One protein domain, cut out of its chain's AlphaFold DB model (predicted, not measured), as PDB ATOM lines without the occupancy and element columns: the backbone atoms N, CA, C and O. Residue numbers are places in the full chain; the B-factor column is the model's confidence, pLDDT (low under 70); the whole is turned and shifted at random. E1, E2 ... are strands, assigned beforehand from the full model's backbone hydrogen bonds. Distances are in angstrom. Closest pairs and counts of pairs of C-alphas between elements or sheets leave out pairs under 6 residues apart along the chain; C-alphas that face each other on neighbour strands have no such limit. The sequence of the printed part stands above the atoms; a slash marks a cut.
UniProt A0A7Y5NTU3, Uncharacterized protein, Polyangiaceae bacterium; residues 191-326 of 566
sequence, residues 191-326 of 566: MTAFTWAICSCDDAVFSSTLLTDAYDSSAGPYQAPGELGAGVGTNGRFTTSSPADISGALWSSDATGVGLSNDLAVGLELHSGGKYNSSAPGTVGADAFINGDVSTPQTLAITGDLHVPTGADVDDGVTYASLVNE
ATOM      1  N   MET A 191       2.369 -43.994  -4.265       89.50
ATOM      2  CA  MET A 191       3.669 -43.753  -4.907       89.50
ATOM      3  C   MET A 191       3.732 -44.386  -6.300       89.50
ATOM      4  O   MET A 191       4.230 -43.776  -7.247       89.50
ATOM      5  N   THR A 192       3.168 -45.588  -6.450       87.31
ATOM      6  CA  THR A 192       3.139 -46.281  -7.743       87.31
ATOM      7  C   THR A 192       2.078 -45.750  -8.704       87.31
ATOM      8  O   THR A 192       2.332 -45.651  -9.904       87.31
ATOM      9  N   ALA A 193       0.902 -45.383  -8.191       91.56
ATOM     10  CA  ALA A 193      -0.224 -44.919  -8.996       91.56
ATOM     11  C   ALA A 193      -0.075 -43.473  -9.502       91.56
ATOM     12  O   ALA A 193      -0.675 -43.121 -10.518       91.56
ATOM     13  N   PHE A 194       0.690 -42.633  -8.799       94.12
ATOM     14  CA  PHE A 194       0.726 -41.186  -9.021       94.12
ATOM     15  C   PHE A 194       2.135 -40.650  -9.284       94.12
ATOM     16  O   PHE A 194       2.574 -39.714  -8.623       94.12
ATOM     17  N   THR A 195       2.839 -41.207 -10.270       92.06
ATOM     18  CA  THR A 195       4.148 -40.696 -10.733       92.06
ATOM     19  C   THR A 195       4.055 -39.492 -11.668       92.06
ATOM     20  O   THR A 195       5.050 -38.815 -11.912       92.06
ATOM     21  N   TRP A 196       2.866 -39.224 -12.205       95.12
ATOM     22  CA  TRP A 196       2.590 -38.116 -13.113       95.12
ATOM     23  C   TRP A 196       1.570 -37.167 -12.486       95.12
ATOM     24  O   TRP A 196       0.654 -37.614 -11.789       95.12
ATOM     25  N   ALA A 197       1.655 -35.874 -12.814       97.12
ATOM     26  CA  ALA A 197       0.585 -34.926 -12.498       97.12
ATOM     27  C   ALA A 197      -0.726 -35.365 -13.152       97.12
ATOM     28  O   ALA A 197      -1.797 -35.329 -12.544       97.12
ATOM     29  N   ILE A 198      -0.613 -35.826 -14.397       98.06
ATOM     30  CA  ILE A 198      -1.697 -36.431 -15.154       98.06
ATOM     31  C   ILE A 198      -1.177 -37.702 -15.826       98.06
ATOM     32  O   ILE A 198      -0.247 -37.632 -16.625       98.06
ATOM     33  N   CYS A 199      -1.821 -38.834 -15.562       97.31
ATOM     34  CA  CYS A 199      -1.635 -40.084 -16.295       97.31
ATOM     35  C   CYS A 199      -2.958 -40.515 -16.935       97.31
ATOM     36  O   CYS A 199      -3.989 -40.521 -16.261       97.31
ATOM     37  N   SER A 200      -2.948 -40.909 -18.210       97.81
ATOM     38  CA  SER A 200      -4.123 -41.457 -18.895       97.81
ATOM     39  C   SER A 200      -3.837 -42.779 -19.613       97.81
ATOM     40  O   SER A 200      -2.870 -42.885 -20.368       97.81
ATOM     41  N   CYS A 201      -4.690 -43.786 -19.398       97.31
ATOM     42  CA  CYS A 201      -4.576 -45.099 -20.039       97.31
ATOM     43  C   CYS A 201      -4.972 -45.125 -21.516       97.31
ATOM     44  O   CYS A 201      -4.427 -45.929 -22.269       97.31
ATOM     45  N   ASP A 202      -5.889 -44.255 -21.917       97.06
ATOM     46  CA  ASP A 202      -6.267 -44.017 -23.303       97.06
ATOM     47  C   ASP A 202      -5.798 -42.606 -23.687       97.06
ATOM     48  O   ASP A 202      -4.618 -42.299 -23.519       97.06
ATOM     49  N   ASP A 203      -6.672 -41.742 -24.207       97.75
ATOM     50  CA  ASP A 203      -6.289 -40.435 -24.730       97.75
ATOM     51  C   ASP A 203      -6.272 -39.350 -23.639       97.75
ATOM     52  O   ASP A 203      -7.085 -39.334 -22.716       97.75
ATOM     53  N   ALA A 204      -5.405 -38.351 -23.823       97.94
ATOM     54  CA  ALA A 204      -5.443 -37.093 -23.084       97.94
ATOM     55  C   ALA A 204      -5.862 -35.948 -24.022       97.94
ATOM     56  O   ALA A 204      -5.086 -35.475 -24.862       97.94
ATOM     57  N   VAL A 205      -7.122 -35.517 -23.910       97.25
ATOM     58  CA  VAL A 205      -7.755 -34.550 -24.818       97.25
ATOM     59  C   VAL A 205      -8.207 -33.303 -24.067       97.25
ATOM     60  O   VAL A 205      -9.098 -33.359 -23.220       97.25
ATOM     61  N   PHE A 206      -7.666 -32.149 -24.457       96.44
ATOM     62  CA  PHE A 206      -7.976 -30.854 -23.852       96.44
ATOM     63  C   PHE A 206      -8.554 -29.890 -24.890       96.44
ATOM     64  O   PHE A 206      -7.878 -29.462 -25.824       96.44
ATOM     65  N   SER A 207      -9.819 -29.491 -24.738       95.19
ATOM     66  CA  SER A 207     -10.398 -28.426 -25.574       95.19
ATOM     67  C   SER A 207     -10.324 -27.038 -24.932       95.19
ATOM     68  O   SER A 207     -10.787 -26.056 -25.513       95.19
ATOM     69  N   SER A 208      -9.730 -26.941 -23.744       95.38
ATOM     70  CA  SER A 208      -9.506 -25.714 -22.976       95.38
ATOM     71  C   SER A 208      -8.083 -25.694 -22.414       95.38
ATOM     72  O   SER A 208      -7.318 -26.617 -22.677       95.38
ATOM     73  N   THR A 209      -7.712 -24.622 -21.714       96.19
ATOM     74  CA  THR A 209      -6.351 -24.446 -21.195       96.19
ATOM     75  C   THR A 209      -5.960 -25.600 -20.277       96.19
ATOM     76  O   THR A 209      -6.744 -25.981 -19.408       96.19
ATOM     77  N   LEU A 210      -4.748 -26.112 -20.461       97.75
ATOM     78  CA  LEU A 210      -4.088 -27.020 -19.532       97.75
ATOM     79  C   LEU A 210      -2.901 -26.286 -18.911       97.75
ATOM     80  O   LEU A 210      -2.093 -25.724 -19.647       97.75
ATOM     81  N   LEU A 211      -2.800 -26.306 -17.587       98.00
ATOM     82  CA  LEU A 211      -1.613 -25.874 -16.861       98.00
ATOM     83  C   LEU A 211      -1.208 -26.960 -15.866       98.00
ATOM     84  O   LEU A 211      -2.050 -27.431 -15.103       98.00
ATOM     85  N   THR A 212       0.062 -27.352 -15.865       98.19
ATOM     86  CA  THR A 212       0.621 -28.219 -14.827       98.19
ATOM     87  C   THR A 212       1.915 -27.636 -14.276       98.19
ATOM     88  O   THR A 212       2.847 -27.345 -15.025       98.19
ATOM     89  N   ASP A 213       2.000 -27.491 -12.960       97.19
ATOM     90  CA  ASP A 213       3.214 -27.138 -12.217       97.19
ATOM     91  C   ASP A 213       3.356 -28.033 -10.984       97.19
ATOM     92  O   ASP A 213       2.435 -28.788 -10.671       97.19
ATOM     93  N   ALA A 214       4.528 -28.054 -10.357       95.81
ATOM     94  CA  ALA A 214       4.791 -28.905  -9.203       95.81
ATOM     95  C   ALA A 214       5.125 -28.088  -7.951       95.81
ATOM     96  O   ALA A 214       5.492 -26.916  -8.026       95.81
ATOM     97  N   TYR A 215       5.001 -28.724  -6.793       95.12
ATOM     98  CA  TYR A 215       5.563 -28.267  -5.527       95.12
ATOM     99  C   TYR A 215       5.720 -29.463  -4.586       95.12
ATOM    100  O   TYR A 215       5.045 -30.478  -4.744       95.12
ATOM    101  N   ASP A 216       6.595 -29.356  -3.595       92.69
ATOM    102  CA  ASP A 216       6.685 -30.336  -2.513       92.69
ATOM    103  C   ASP A 216       5.941 -29.803  -1.287       92.69
ATOM    104  O   ASP A 216       6.431 -28.911  -0.584       92.69
ATOM    105  N   SER A 217       4.750 -30.342  -1.011       92.19
ATOM    106  CA  SER A 217       3.965 -29.870   0.128       92.19
ATOM    107  C   SER A 217       4.584 -30.227   1.485       92.19
ATOM    108  O   SER A 217       4.264 -29.589   2.493       92.19
ATOM    109  N   SER A 218       5.527 -31.181   1.531       87.50
ATOM    110  CA  SER A 218       6.297 -31.502   2.740       87.50
ATOM    111  C   SER A 218       7.349 -30.438   3.067       87.50
ATOM    112  O   SER A 218       7.703 -30.259   4.236       87.50
ATOM    113  N   ALA A 219       7.786 -29.677   2.058       87.19
ATOM    114  CA  ALA A 219       8.703 -28.552   2.199       87.19
ATOM    115  C   ALA A 219       7.985 -27.216   2.475       87.19
ATOM    116  O   ALA A 219       8.607 -26.268   2.964       87.19
ATOM    117  N   GLY A 220       6.682 -27.123   2.194       84.94
ATOM    118  CA  GLY A 220       5.875 -25.940   2.479       84.94
ATOM    119  C   GLY A 220       4.640 -25.801   1.586       84.94
ATOM    120  O   GLY A 220       4.386 -26.624   0.714       84.94
ATOM    121  N   PRO A 221       3.834 -24.745   1.779       87.00
ATOM    122  CA  PRO A 221       2.649 -24.514   0.960       87.00
ATOM    123  C   PRO A 221       3.014 -24.147  -0.480       87.00
ATOM    124  O   PRO A 221       4.011 -23.460  -0.717       87.00
ATOM    125  N   TYR A 222       2.125 -24.480  -1.415       92.06
ATOM    126  CA  TYR A 222       2.239 -24.061  -2.810       92.06
ATOM    127  C   TYR A 222       2.472 -22.544  -2.946       92.06
ATOM    128  O   TYR A 222       1.770 -21.728  -2.337       92.06
ATOM    129  N   GLN A 223       3.446 -22.174  -3.779       91.19
ATOM    130  CA  GLN A 223       3.738 -20.800  -4.177       91.19
ATOM    131  C   GLN A 223       3.628 -20.694  -5.695       91.19
ATOM    132  O   GLN A 223       4.214 -21.494  -6.408       91.19
ATOM    133  N   ALA A 224       2.895 -19.694  -6.188       90.19
ATOM    134  CA  ALA A 224       2.707 -19.503  -7.623       90.19
ATOM    135  C   ALA A 224       3.802 -18.609  -8.249       90.19
ATOM    136  O   ALA A 224       4.115 -17.551  -7.682       90.19
ATOM    137  N   PRO A 225       4.283 -18.920  -9.471       89.25
ATOM    138  CA  PRO A 225       4.070 -20.187 -10.183       89.25
ATOM    139  C   PRO A 225       4.816 -21.337  -9.496       89.25
ATOM    140  O   PRO A 225       5.846 -21.080  -8.869       89.25
ATOM    141  N   GLY A 226       4.313 -22.565  -9.641       90.62
ATOM    142  CA  GLY A 226       5.019 -23.750  -9.162       90.62
ATOM    143  C   GLY A 226       6.329 -24.024  -9.908       90.62
ATOM    144  O   GLY A 226       6.712 -23.327 -10.855       90.62
ATOM    145  N   GLU A 227       7.015 -25.064  -9.458       92.88
ATOM    146  CA  GLU A 227       8.292 -25.551  -9.975       92.88
ATOM    147  C   GLU A 227       8.089 -26.524 -11.156       92.88
ATOM    148  O   GLU A 227       6.962 -26.838 -11.560       92.88
ATOM    149  N   LEU A 228       9.196 -26.982 -11.753       92.19
ATOM    150  CA  LEU A 228       9.175 -28.033 -12.776       92.19
ATOM    151  C   LEU A 228       8.850 -29.395 -12.147       92.19
ATOM    152  O   LEU A 228       9.081 -29.617 -10.965       92.19
ATOM    153  N   GLY A 229       8.358 -30.332 -12.961       90.12
ATOM    154  CA  GLY A 229       8.170 -31.730 -12.544       90.12
ATOM    155  C   GLY A 229       6.744 -32.257 -12.687       90.12
ATOM    156  O   GLY A 229       6.528 -33.465 -12.619       90.12
ATOM    157  N   ALA A 230       5.765 -31.399 -12.984       95.50
ATOM    158  CA  ALA A 230       4.389 -31.837 -13.200       95.50
ATOM    159  C   ALA A 230       4.169 -32.292 -14.644       95.50
ATOM    160  O   ALA A 230       3.694 -31.539 -15.499       95.50
ATOM    161  N   GLY A 231       4.574 -33.529 -14.926       96.44
ATOM    162  CA  GLY A 231       4.462 -34.132 -16.250       96.44
ATOM    163  C   GLY A 231       3.056 -34.626 -16.596       96.44
ATOM    164  O   GLY A 231       2.236 -34.911 -15.721       96.44
ATOM    165  N   VAL A 232       2.817 -34.805 -17.895       98.31
ATOM    166  CA  VAL A 232       1.598 -35.402 -18.451       98.31
ATOM    167  C   VAL A 232       1.963 -36.635 -19.273       98.31
ATOM    168  O   VAL A 232       2.658 -36.524 -20.282       98.31
ATOM    169  N   GLY A 233       1.461 -37.797 -18.861       97.31
ATOM    170  CA  GLY A 233       1.610 -39.071 -19.554       97.31
ATOM    171  C   GLY A 233       0.284 -39.576 -20.124       97.31
ATOM    172  O   GLY A 233      -0.758 -39.520 -19.472       97.31
ATOM    173  N   THR A 234       0.309 -40.099 -21.346       98.12
ATOM    174  CA  THR A 234      -0.814 -40.802 -21.971       98.12
ATOM    175  C   THR A 234      -0.314 -42.013 -22.746       98.12
ATOM    176  O   THR A 234       0.657 -41.940 -23.506       98.12
ATOM    177  N   ASN A 235      -0.984 -43.144 -22.536       97.00
ATOM    178  CA  ASN A 235      -0.737 -44.358 -23.303       97.00
ATOM    179  C   ASN A 235      -1.344 -44.271 -24.719       97.00
ATOM    180  O   ASN A 235      -0.881 -44.949 -25.638       97.00
ATOM    181  N   GLY A 236      -2.372 -43.433 -24.881       97.31
ATOM    182  CA  GLY A 236      -2.995 -43.038 -26.136       97.31
ATOM    183  C   GLY A 236      -2.335 -41.802 -26.745       97.31
ATOM    184  O   GLY A 236      -1.113 -41.640 -26.708       97.31
ATOM    185  N   ARG A 237      -3.151 -40.938 -27.364       96.94
ATOM    186  CA  ARG A 237      -2.670 -39.682 -27.960       96.94
ATOM    187  C   ARG A 237      -2.830 -38.509 -26.999       96.94
ATOM    188  O   ARG A 237      -3.830 -38.398 -26.291       96.94
ATOM    189  N   PHE A 238      -1.941 -37.531 -27.129       98.44
ATOM    190  CA  PHE A 238      -2.126 -36.212 -26.534       98.44
ATOM    191  C   PHE A 238      -2.654 -35.225 -27.574       98.44
ATOM    192  O   PHE A 238      -2.053 -35.046 -28.641       98.44
ATOM    193  N   THR A 239      -3.765 -34.550 -27.267       97.06
ATOM    194  CA  THR A 239      -4.279 -33.473 -28.121       97.06
ATOM    195  C   THR A 239      -4.768 -32.271 -27.338       97.06
ATOM    196  O   THR A 239      -5.464 -32.410 -26.335       97.06
ATOM    197  N   THR A 240      -4.476 -31.076 -27.857       95.81
ATOM    198  CA  THR A 240      -5.071 -29.843 -27.337       95.81
ATOM    199  C   THR A 240      -5.511 -28.872 -28.433       95.81
ATOM    200  O   THR A 240      -4.880 -28.739 -29.492       95.81
ATOM    201  N   SER A 241      -6.621 -28.174 -28.181       95.62
ATOM    202  CA  SER A 241      -7.096 -27.049 -28.998       95.62
ATOM    203  C   SER A 241      -7.003 -25.684 -28.317       95.62
ATOM    204  O   SER A 241      -7.507 -24.696 -28.849       95.62
ATOM    205  N   SER A 242      -6.353 -25.629 -27.159       96.62
ATOM    206  CA  SER A 242      -6.114 -24.430 -26.352       96.62
ATOM    207  C   SER A 242      -4.682 -24.456 -25.799       96.62
ATOM    208  O   SER A 242      -4.025 -25.489 -25.922       96.62
ATOM    209  N   PRO A 243      -4.164 -23.351 -25.234       97.44
ATOM    210  CA  PRO A 243      -2.810 -23.346 -24.692       97.44
ATOM    211  C   PRO A 243      -2.609 -24.463 -23.663       97.44
ATOM    212  O   PRO A 243      -3.448 -24.635 -22.775       97.44
ATOM    213  N   ALA A 244      -1.520 -25.212 -23.799       98.12
ATOM    214  CA  ALA A 244      -1.068 -26.182 -22.812       98.12
ATOM    215  C   ALA A 244       0.311 -25.762 -22.300       98.12
ATOM    216  O   ALA A 244       1.241 -25.626 -23.093       98.12
ATOM    217  N   ASP A 245       0.424 -25.545 -20.995       98.31
ATOM    218  CA  ASP A 245       1.676 -25.252 -20.301       98.31
ATOM    219  C   ASP A 245       1.960 -26.391 -19.321       98.31
ATOM    220  O   ASP A 245       1.240 -26.570 -18.341       98.31
ATOM    221  N   ILE A 246       2.938 -27.227 -19.655       98.25
ATOM    222  CA  ILE A 246       3.294 -28.434 -18.918       98.25
ATOM    223  C   ILE A 246       4.694 -28.222 -18.365       98.25
ATOM    224  O   ILE A 246       5.665 -28.311 -19.111       98.25
ATOM    225  N   SER A 247       4.827 -27.958 -17.068       96.56
ATOM    226  CA  SER A 247       6.139 -27.743 -16.437       96.56
ATOM    227  C   SER A 247       7.025 -28.999 -16.425       96.56
ATOM    228  O   SER A 247       8.241 -28.894 -16.312       96.56
ATOM    229  N   GLY A 248       6.438 -30.196 -16.519       95.38
ATOM    230  CA  GLY A 248       7.168 -31.460 -16.566       95.38
ATOM    231  C   GLY A 248       7.420 -31.974 -17.985       95.38
ATOM    232  O   GLY A 248       7.475 -31.215 -18.954       95.38
ATOM    233  N   ALA A 249       7.578 -33.294 -18.099       95.88
ATOM    234  CA  ALA A 249       7.659 -33.979 -19.384       95.88
ATOM    235  C   ALA A 249       6.262 -34.194 -19.989       95.88
ATOM    236  O   ALA A 249       5.288 -34.398 -19.261       95.88
ATOM    237  N   LEU A 250       6.168 -34.202 -21.320       98.00
ATOM    238  CA  LEU A 250       4.976 -34.647 -22.045       98.00
ATOM    239  C   LEU A 250       5.273 -35.982 -22.724       98.00
ATOM    240  O   LEU A 250       6.165 -36.052 -23.565       98.00
ATOM    241  N   TRP A 251       4.494 -37.013 -22.409       97.38
ATOM    242  CA  TRP A 251       4.697 -38.368 -22.908       97.38
ATOM    243  C   TRP A 251       3.423 -38.919 -23.545       97.38
ATOM    244  O   TRP A 251       2.400 -39.057 -22.884       97.38
ATOM    245  N   SER A 252       3.477 -39.235 -24.837       97.88
ATOM    246  CA  SER A 252       2.364 -39.806 -25.607       97.88
ATOM    247  C   SER A 252       2.859 -41.037 -26.353       97.88
ATOM    248  O   SER A 252       3.598 -40.886 -27.325       97.88
ATOM    249  N   SER A 253       2.520 -42.247 -25.897       96.06
ATOM    250  CA  SER A 253       3.121 -43.477 -26.444       96.06
ATOM    251  C   SER A 253       2.432 -44.039 -27.688       96.06
ATOM    252  O   SER A 253       3.045 -44.819 -28.417       96.06
ATOM    253  N   ASP A 254       1.176 -43.680 -27.967       95.75
ATOM    254  CA  ASP A 254       0.482 -44.202 -29.151       95.75
ATOM    255  C   ASP A 254       1.074 -43.651 -30.460       95.75
ATOM    256  O   ASP A 254       1.536 -42.512 -30.553       95.75
ATOM    257  N   ALA A 255       0.974 -44.446 -31.529       96.31
ATOM    258  CA  ALA A 255       1.463 -44.100 -32.864       96.31
ATOM    259  C   ALA A 255       0.764 -42.876 -33.502       96.31
ATOM    260  O   ALA A 255       1.225 -42.345 -34.517       96.31
ATOM    261  N   THR A 256      -0.359 -42.418 -32.944       96.69
ATOM    262  CA  THR A 256      -1.001 -41.151 -33.312       96.69
ATOM    263  C   THR A 256      -0.152 -39.951 -32.889       96.69
ATOM    264  O   THR A 256      -0.134 -38.952 -33.613       96.69
ATOM    265  N   GLY A 257       0.569 -40.066 -31.771       96.06
ATOM    266  CA  GLY A 257       1.521 -39.080 -31.276       96.06
ATOM    267  C   GLY A 257       0.880 -37.853 -30.627       96.06
ATOM    268  O   GLY A 257      -0.030 -37.962 -29.803       96.06
ATOM    269  N   VAL A 258       1.404 -36.674 -30.962       97.94
ATOM    270  CA  VAL A 258       1.024 -35.385 -30.363       97.94
ATOM    271  C   VAL A 258       0.374 -34.494 -31.422       97.94
ATOM    272  O   VAL A 258       0.966 -34.218 -32.468       97.94
ATOM    273  N   GLY A 259      -0.859 -34.047 -31.162       95.88
ATOM    274  CA  GLY A 259      -1.654 -33.245 -32.096       95.88
ATOM    275  C   GLY A 259      -2.153 -31.936 -31.491       95.88
ATOM    276  O   GLY A 259      -2.956 -31.941 -30.562       95.88
ATOM    277  N   LEU A 260      -1.739 -30.801 -32.046       95.00
ATOM    278  CA  LEU A 260      -1.957 -29.491 -31.434       95.00
ATOM    279  C   LEU A 260      -2.573 -28.514 -32.433       95.00
ATOM    280  O   LEU A 260      -2.183 -28.449 -33.601       95.00
ATOM    281  N   SER A 261      -3.521 -27.707 -31.963       94.81
ATOM    282  CA  SER A 261      -4.028 -26.550 -32.720       94.81
ATOM    283  C   SER A 261      -3.838 -25.214 -31.998       94.81
ATOM    284  O   SER A 261      -4.370 -24.191 -32.432       94.81
ATOM    285  N   ASN A 262      -3.056 -25.222 -30.917       96.31
ATOM    286  CA  ASN A 262      -2.718 -24.063 -30.101       96.31
ATOM    287  C   ASN A 262      -1.342 -24.242 -29.439       96.31
ATOM    288  O   ASN A 262      -0.711 -25.285 -29.622       96.31
ATOM    289  N   ASP A 263      -0.902 -23.215 -28.716       96.38
ATOM    290  CA  ASP A 263       0.437 -23.132 -28.141       96.38
ATOM    291  C   ASP A 263       0.702 -24.283 -27.155       96.38
ATOM    292  O   ASP A 263      -0.167 -24.638 -26.355       96.38
ATOM    293  N   LEU A 264       1.908 -24.851 -27.210       97.81
ATOM    294  CA  LEU A 264       2.386 -25.866 -26.268       97.81
ATOM    295  C   LEU A 264       3.714 -25.430 -25.647       97.81
ATOM    296  O   LEU A 264       4.684 -25.208 -26.370       97.81
ATOM    297  N   ALA A 265       3.787 -25.390 -24.325       98.38
ATOM    298  CA  ALA A 265       5.039 -25.328 -23.587       98.38
ATOM    299  C   ALA A 265       5.238 -26.638 -22.816       98.38
ATOM    300  O   ALA A 265       4.346 -27.070 -22.093       98.38
ATOM    301  N   VAL A 266       6.392 -27.276 -23.005       98.25
ATOM    302  CA  VAL A 266       6.856 -28.431 -22.228       98.25
ATOM    303  C   VAL A 266       8.151 -28.022 -21.537       98.25
ATOM    304  O   VAL A 266       9.113 -27.637 -22.202       98.25
ATOM    305  N   GLY A 267       8.165 -28.054 -20.207       96.38
ATOM    306  CA  GLY A 267       9.280 -27.600 -19.381       96.38
ATOM    307  C   GLY A 267      10.466 -28.558 -19.400       96.38
ATOM    308  O   GLY A 267      11.606 -28.103 -19.342       96.38
ATOM    309  N   LEU A 268      10.210 -29.861 -19.553       94.94
ATOM    310  CA  LEU A 268      11.236 -30.903 -19.629       94.94
ATOM    311  C   LEU A 268      11.236 -31.570 -21.015       94.94
ATOM    312  O   LEU A 268      11.281 -30.881 -22.038       94.94
ATOM    313  N   GLU A 269      11.233 -32.902 -21.057       95.50
ATOM    314  CA  GLU A 269      11.318 -33.690 -22.285       95.50
ATOM    315  C   GLU A 269       9.959 -33.862 -22.973       95.50
ATOM    316  O   GLU A 269       8.909 -33.946 -22.331       95.50
ATOM    317  N   LEU A 270       9.990 -33.981 -24.300       98.00
ATOM    318  CA  LEU A 270       8.832 -34.348 -25.114       98.00
ATOM    319  C   LEU A 270       9.036 -35.736 -25.720       98.00
ATOM    320  O   LEU A 270       9.930 -35.920 -26.536       98.00
ATOM    321  N   HIS A 271       8.146 -36.676 -25.420       98.00
ATOM    322  CA  HIS A 271       8.142 -38.023 -25.986       98.00
ATOM    323  C   HIS A 271       6.859 -38.275 -26.777       98.00
ATOM    324  O   HIS A 271       5.745 -38.138 -26.266       98.00
ATOM    325  N   SER A 272       7.004 -38.657 -28.045       98.38
ATOM    326  CA  SER A 272       5.896 -38.994 -28.934       98.38
ATOM    327  C   SER A 272       6.161 -40.304 -29.670       98.38
ATOM    328  O   SER A 272       7.054 -40.387 -30.509       98.38
ATOM    329  N   GLY A 273       5.348 -41.324 -29.401       97.88
ATOM    330  CA  GLY A 273       5.379 -42.628 -30.070       97.88
ATOM    331  C   GLY A 273       4.907 -42.589 -31.525       97.88
ATOM    332  O   GLY A 273       5.004 -43.591 -32.237       97.88
ATOM    333  N   GLY A 274       4.457 -41.422 -31.987       97.62
ATOM    334  CA  GLY A 274       4.096 -41.138 -33.363       97.62
ATOM    335  C   GLY A 274       4.644 -39.798 -33.840       97.62
ATOM    336  O   GLY A 274       5.661 -39.296 -33.370       97.62
ATOM    337  N   LYS A 275       3.939 -39.202 -34.800       97.44
ATOM    338  CA  LYS A 275       4.281 -37.879 -35.332       97.44
ATOM    339  C   LYS A 275       3.940 -36.760 -34.350       97.44
ATOM    340  O   LYS A 275       2.946 -36.831 -33.624       97.44
ATOM    341  N   TYR A 276       4.685 -35.668 -34.452       98.12
ATOM    342  CA  TYR A 276       4.302 -34.382 -33.885       98.12
ATOM    343  C   TYR A 276       3.646 -33.534 -34.973       98.12
ATOM    344  O   TYR A 276       4.243 -33.276 -36.019       98.12
ATOM    345  N   ASN A 277       2.410 -33.094 -34.745       96.56
ATOM    346  CA  ASN A 277       1.687 -32.239 -35.679       96.56
ATOM    347  C   ASN A 277       1.071 -31.051 -34.942       96.56
ATOM    348  O   ASN A 277       0.136 -31.222 -34.160       96.56
ATOM    349  N   SER A 278       1.559 -29.851 -35.238       94.81
ATOM    350  CA  SER A 278       1.040 -28.616 -34.658       94.81
ATOM    351  C   SER A 278       0.671 -27.605 -35.733       94.81
ATOM    352  O   SER A 278       1.336 -27.507 -36.759       94.81
ATOM    353  N   SER A 279      -0.364 -26.801 -35.487       94.56
ATOM    354  CA  SER A 279      -0.628 -25.572 -36.251       94.56
ATOM    355  C   SER A 279      -0.235 -24.291 -35.508       94.56
ATOM    356  O   SER A 279      -0.587 -23.199 -35.957       94.56
ATOM    357  N   ALA A 280       0.456 -24.414 -34.375       94.88
ATOM    358  CA  ALA A 280       0.780 -23.335 -33.449       94.88
ATOM    359  C   ALA A 280       2.237 -23.436 -32.944       94.88
ATOM    360  O   ALA A 280       2.869 -24.488 -33.102       94.88
ATOM    361  N   PRO A 281       2.800 -22.349 -32.385       96.25
ATOM    362  CA  PRO A 281       4.118 -22.381 -31.767       96.25
ATOM    363  C   PRO A 281       4.218 -23.398 -30.625       96.25
ATOM    364  O   PRO A 281       3.227 -23.704 -29.966       96.25
ATOM    365  N   GLY A 282       5.428 -23.875 -30.352       97.69
ATOM    366  CA  GLY A 282       5.691 -24.628 -29.134       97.69
ATOM    367  C   GLY A 282       7.135 -24.557 -28.660       97.69
ATOM    368  O   GLY A 282       8.032 -24.182 -29.421       97.69
ATOM    369  N   THR A 283       7.354 -24.915 -27.398       98.62
ATOM    370  CA  THR A 283       8.672 -24.964 -26.755       98.62
ATOM    371  C   THR A 283       8.861 -26.271 -25.990       98.62
ATOM    372  O   THR A 283       7.922 -26.745 -25.358       98.62
ATOM    373  N   VAL A 284      10.080 -26.813 -26.019       98.56
ATOM    374  CA  VAL A 284      10.522 -27.969 -25.223       98.56
ATOM    375  C   VAL A 284      11.808 -27.576 -24.493       98.56
ATOM    376  O   VAL A 284      12.773 -27.120 -25.117       98.56
ATOM    377  N   GLY A 285      11.802 -27.683 -23.165       97.06
ATOM    378  CA  GLY A 285      12.903 -27.236 -22.309       97.06
ATOM    379  C   GLY A 285      14.111 -28.173 -22.291       97.06
ATOM    380  O   GLY A 285      15.218 -27.710 -22.020       97.06
ATOM    381  N   ALA A 286      13.927 -29.445 -22.650       95.12
ATOM    382  CA  ALA A 286      14.987 -30.447 -22.757       95.12
ATOM    383  C   ALA A 286      15.004 -31.103 -24.153       95.12
ATOM    384  O   ALA A 286      14.831 -30.411 -25.165       95.12
ATOM    385  N   ASP A 287      15.249 -32.411 -24.207       96.94
ATOM    386  CA  ASP A 287      15.289 -33.206 -25.432       96.94
ATOM    387  C   ASP A 287      13.873 -33.557 -25.924       96.94
ATOM    388  O   ASP A 287      12.895 -33.568 -25.168       96.94
ATOM    389  N   ALA A 288      13.753 -33.844 -27.219       98.38
ATOM    390  CA  ALA A 288      12.519 -34.324 -27.828       98.38
ATOM    391  C   ALA A 288      12.749 -35.637 -28.582       98.38
ATOM    392  O   ALA A 288      13.589 -35.712 -29.476       98.38
ATOM    393  N   PHE A 289      11.937 -36.644 -28.280       98.25
ATOM    394  CA  PHE A 289      11.955 -37.978 -28.866       98.25
ATOM    395  C   PHE A 289      10.661 -38.196 -29.647       98.25
ATOM    396  O   PHE A 289       9.594 -38.390 -29.067       98.25
ATOM    397  N   ILE A 290      10.726 -38.132 -30.980       98.62
ATOM    398  CA  ILE A 290       9.539 -38.193 -31.844       98.62
ATOM    399  C   ILE A 290       9.685 -39.350 -32.829       98.62
ATOM    400  O   ILE A 290      10.490 -39.302 -33.757       98.62
ATOM    401  N   ASN A 291       8.871 -40.391 -32.668       98.19
ATOM    402  CA  ASN A 291       8.837 -41.562 -33.540       98.19
ATOM    403  C   ASN A 291       8.004 -41.306 -34.813       98.19
ATOM    404  O   ASN A 291       7.029 -41.998 -35.121       98.19
ATOM    405  N   GLY A 292       8.377 -40.275 -35.572       97.56
ATOM    406  CA  GLY A 292       7.700 -39.889 -36.803       97.56
ATOM    407  C   GLY A 292       8.111 -38.508 -37.299       97.56
ATOM    408  O   GLY A 292       9.102 -37.938 -36.850       97.56
ATOM    409  N   ASP A 293       7.328 -37.978 -38.235       98.12
ATOM    410  CA  ASP A 293       7.552 -36.643 -38.785       98.12
ATOM    411  C   ASP A 293       7.276 -35.555 -37.735       98.12
ATOM    412  O   ASP A 293       6.376 -35.685 -36.893       98.12
ATOM    413  N   VAL A 294       8.013 -34.449 -37.832       98.38
ATOM    414  CA  VAL A 294       7.824 -33.242 -37.022       98.38
ATOM    415  C   VAL A 294       7.284 -32.144 -37.928       98.38
ATOM    416  O   VAL A 294       8.034 -31.447 -38.612       98.38
ATOM    417  N   SER A 295       5.958 -32.013 -37.951       97.00
ATOM    418  CA  SER A 295       5.245 -31.096 -38.841       97.00
ATOM    419  C   SER A 295       4.683 -29.895 -38.084       97.00
ATOM    420  O   SER A 295       3.852 -30.038 -37.183       97.00
ATOM    421  N   THR A 296       5.098 -28.691 -38.470       95.38
ATOM    422  CA  THR A 296       4.528 -27.439 -37.971       95.38
ATOM    423  C   THR A 296       4.765 -26.284 -38.952       95.38
ATOM    424  O   THR A 296       5.892 -26.038 -39.381       95.38
ATOM    425  N   PRO A 297       3.727 -25.492 -39.291       92.88
ATOM    426  CA  PRO A 297       3.900 -24.260 -40.050       92.88
ATOM    427  C   PRO A 297       4.408 -23.100 -39.172       92.88
ATOM    428  O   PRO A 297       4.555 -21.985 -39.674       92.88
ATOM    429  N   GLN A 298       4.585 -23.326 -37.867       95.06
ATOM    430  CA  GLN A 298       5.047 -22.364 -36.866       95.06
ATOM    431  C   GLN A 298       6.378 -22.829 -36.259       95.06
ATOM    432  O   GLN A 298       6.953 -23.825 -36.685       95.06
ATOM    433  N   THR A 299       6.894 -22.100 -35.270       95.75
ATOM    434  CA  THR A 299       8.139 -22.482 -34.597       95.75
ATOM    435  C   THR A 299       7.898 -23.550 -33.537       95.75
ATOM    436  O   THR A 299       7.069 -23.345 -32.656       95.75
ATOM    437  N   LEU A 300       8.668 -24.640 -33.577       98.12
ATOM    438  CA  LEU A 300       8.877 -25.530 -32.432       98.12
ATOM    439  C   LEU A 300      10.318 -25.344 -31.947       98.12
ATOM    440  O   LEU A 300      11.259 -25.673 -32.669       98.12
ATOM    441  N   ALA A 301      10.496 -24.782 -30.754       98.50
ATOM    442  CA  ALA A 301      11.811 -24.537 -30.173       98.50
ATOM    443  C   ALA A 301      12.163 -25.598 -29.131       98.50
ATOM    444  O   ALA A 301      11.645 -25.567 -28.021       98.50
ATOM    445  N   ILE A 302      13.049 -26.518 -29.499       98.75
ATOM    446  CA  ILE A 302      13.603 -27.549 -28.624       98.75
ATOM    447  C   ILE A 302      14.960 -27.047 -28.138       98.75
ATOM    448  O   ILE A 302      15.812 -26.648 -28.937       98.75
ATOM    449  N   THR A 303      15.143 -27.011 -26.824       98.38
ATOM    450  CA  THR A 303      16.390 -26.528 -26.222       98.38
ATOM    451  C   THR A 303      17.502 -27.566 -26.350       98.38
ATOM    452  O   THR A 303      18.649 -27.195 -26.612       98.38
ATOM    453  N   GLY A 304      17.156 -28.844 -26.186       98.00
ATOM    454  CA  GLY A 304      18.057 -29.984 -26.293       98.00
ATOM    455  C   GLY A 304      18.108 -30.610 -27.687       98.00
ATOM    456  O   GLY A 304      17.920 -29.942 -28.712       98.00
ATOM    457  N   ASP A 305      18.403 -31.902 -27.717       98.44
ATOM    458  CA  ASP A 305      18.512 -32.702 -28.928       98.44
ATOM    459  C   ASP A 305      17.132 -33.142 -29.441       98.44
ATOM    460  O   ASP A 305      16.194 -33.394 -28.685       98.44
ATOM    461  N   LEU A 306      16.999 -33.223 -30.766       98.75
ATOM    462  CA  LEU A 306      15.840 -33.808 -31.430       98.75
ATOM    463  C   LEU A 306      16.206 -35.201 -31.941       98.75
ATOM    464  O   LEU A 306      17.026 -35.337 -32.851       98.75
ATOM    465  N   HIS A 307      15.545 -36.216 -31.401       98.62
ATOM    466  CA  HIS A 307      15.671 -37.614 -31.779       98.62
ATOM    467  C   HIS A 307      14.497 -38.017 -32.671       98.62
ATOM    468  O   HIS A 307      13.334 -37.892 -32.280       98.62
ATOM    469  N   VAL A 308      14.798 -38.504 -33.878       98.75
ATOM    470  CA  VAL A 308      13.798 -38.965 -34.855       98.75
ATOM    471  C   VAL A 308      14.276 -40.201 -35.628       98.75
ATOM    472  O   VAL A 308      15.479 -40.352 -35.870       98.75
ATOM    473  N   PRO A 309      13.359 -41.068 -36.107       98.44
ATOM    474  CA  PRO A 309      13.688 -42.148 -37.025       98.44
ATOM    475  C   PRO A 309      14.392 -41.657 -38.288       98.44
ATOM    476  O   PRO A 309      14.096 -40.597 -38.840       98.44
ATOM    477  N   THR A 310      15.293 -42.484 -38.822       96.81
ATOM    478  CA  THR A 310      15.965 -42.173 -40.091       96.81
ATOM    479  C   THR A 310      14.944 -41.982 -41.216       96.81
ATOM    480  O   THR A 310      14.225 -42.916 -41.572       96.81
ATOM    481  N   GLY A 311      14.955 -40.799 -41.834       94.50
ATOM    482  CA  GLY A 311      14.062 -40.453 -42.941       94.50
ATOM    483  C   GLY A 311      12.743 -39.804 -42.524       94.50
ATOM    484  O   GLY A 311      11.914 -39.596 -43.403       94.50
ATOM    485  N   ALA A 312      12.562 -39.494 -41.235       97.69
ATOM    486  CA  ALA A 312      11.499 -38.605 -40.781       97.69
ATOM    487  C   ALA A 312      11.675 -37.201 -41.377       97.69
ATOM    488  O   ALA A 312      12.794 -36.679 -41.451       97.69
ATOM    489  N   ASP A 313      10.565 -36.592 -41.788       98.00
ATOM    490  CA  ASP A 313      10.546 -35.211 -42.257       98.00
ATOM    491  C   ASP A 313      10.471 -34.259 -41.049       98.00
ATOM    492  O   ASP A 313       9.606 -34.393 -40.183       98.00
ATOM    493  N   VAL A 314      11.380 -33.282 -40.989       98.25
ATOM    494  CA  VAL A 314      11.413 -32.238 -39.952       98.25
ATOM    495  C   VAL A 314      11.256 -30.885 -40.633       98.25
ATOM    496  O   VAL A 314      12.102 -30.501 -41.443       98.25
ATOM    497  N   ASP A 315      10.169 -30.174 -40.328       98.00
ATOM    498  CA  ASP A 315       9.873 -28.876 -40.939       98.00
ATOM    499  C   ASP A 315      10.912 -27.798 -40.565       98.00
ATOM    500  O   ASP A 315      11.445 -27.766 -39.455       98.00
ATOM    501  N   ASP A 316      11.137 -26.836 -41.469       95.19
ATOM    502  CA  ASP A 316      12.104 -25.731 -41.295       95.19
ATOM    503  C   ASP A 316      11.835 -24.853 -40.050       95.19
ATOM    504  O   ASP A 316      12.708 -24.104 -39.607       95.19
ATOM    505  N   GLY A 317      10.610 -24.893 -39.512       93.81
ATOM    506  CA  GLY A 317      10.210 -24.170 -38.303       93.81
ATOM    507  C   GLY A 317      10.726 -24.790 -37.000       93.81
ATOM    508  O   GLY A 317      10.606 -24.164 -35.947       93.81
ATOM    509  N   VAL A 318      11.297 -25.994 -37.048       98.25
ATOM    510  CA  VAL A 318      11.791 -26.711 -35.873       98.25
ATOM    511  C   VAL A 318      13.249 -26.334 -35.603       98.25
ATOM    512  O   VAL A 318      14.108 -26.430 -36.478       98.25
ATOM    513  N   THR A 319      13.542 -25.914 -34.375       98.31
ATOM    514  CA  THR A 319      14.903 -25.600 -33.911       98.31
ATOM    515  C   THR A 319      15.287 -26.527 -32.764       98.31
ATOM    516  O   THR A 319      14.436 -26.820 -31.933       98.31
ATOM    517  N   TYR A 320      16.537 -26.984 -32.746       98.44
ATOM    518  CA  TYR A 320      17.097 -27.962 -31.803       98.44
ATOM    519  C   TYR A 320      18.614 -27.753 -31.669       98.44
ATOM    520  O   TYR A 320      19.230 -27.123 -32.539       98.44
ATOM    521  N   ALA A 321      19.227 -28.289 -30.612       98.31
ATOM    522  CA  ALA A 321      20.677 -28.261 -30.412       98.31
ATOM    523  C   ALA A 321      21.405 -29.182 -31.405       98.31
ATOM    524  O   ALA A 321      22.329 -28.747 -32.103       98.31
ATOM    525  N   SER A 322      20.957 -30.432 -31.521       98.25
ATOM    526  CA  SER A 322      21.402 -31.364 -32.553       98.25
ATOM    527  C   SER A 322      20.271 -32.285 -33.026       98.25
ATOM    528  O   SER A 322      19.258 -32.440 -32.354       98.25
ATOM    529  N   LEU A 323      20.422 -32.836 -34.236       98.12
ATOM    530  CA  LEU A 323      19.486 -33.805 -34.811       98.12
ATOM    531  C   LEU A 323      20.102 -35.201 -34.745       98.12
ATOM    532  O   LEU A 323      21.066 -35.492 -35.465       98.12
ATOM    533  N   VAL A 324      19.509 -36.071 -33.939       98.44
ATOM    534  CA  VAL A 324      19.907 -37.466 -33.778       98.44
ATOM    535  C   VAL A 324      18.962 -38.345 -34.594       98.44
ATOM    536  O   VAL A 324      17.749 -38.337 -34.411       98.44
ATOM    537  N   ASN A 325      19.522 -39.089 -35.550       98.12
ATOM    538  CA  ASN A 325      18.754 -39.994 -36.406       98.12
ATOM    539  C   ASN A 325      18.889 -41.428 -35.897       98.12
ATOM    540  O   ASN A 325      19.869 -42.107 -36.220       98.12
ATOM    541  N   GLU A 326      17.901 -41.898 -35.148       97.19
ATOM    542  CA  GLU A 326      17.904 -43.223 -34.530       97.19
ATOM    543  C   GLU A 326      16.483 -43.772 -34.344       97.19
ATOM    544  O   GLU A 326      15.516 -43.020 -34.450       97.19
TER     545      GLU A 326
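What this domain is: This is residues 191 to 326 of the 566 residues of an uncharacterized protein of Polyangiaceae bacterium (UniProt A0A7Y5NTU3). With little regular structure, the printed part winds in stacked turns, a three-sided solenoid walled by parallel sheets of seven, four and five strands, with a long loop, residues 216 to 231, at one end. Its 136 residues include 51 in sixteen strands, E1 to E16 along the chain: all strand. The whole is compact, radius of gyration of the C-alphas 14.5 A, spans 47 by 29 by 28 A.

Where its parts are: One sheet runs E1 198-200, E4 232-234, E7 250-252, E10 270-272, E13 288-290, E15 306-308, E16 323-325; another E2 204-206, E5 238-240, E8 258-260, E11 276-278; the third E3 210-215, 17.1 A long, E6 244-246, E9 264-266, E12 282-284, E14 300-302. C-alpha 198 is at (-1.697, -36.431, -15.154), C-alpha 325 at (18.754, -39.994, -36.406).

How they stand to each other: E1 and E4 are parallel at 3 degrees; N 233 and O 198, 2.8 A apart, are within hydrogen-bond range. E1 and E3 are apart.

The domain as a whole: The two farthest C-alphas, 220 and 311, are 48.4 A apart. The printed part has no cut; links E3 to E4 and E15 to E16 are long. No printed residue is under pLDDT 70.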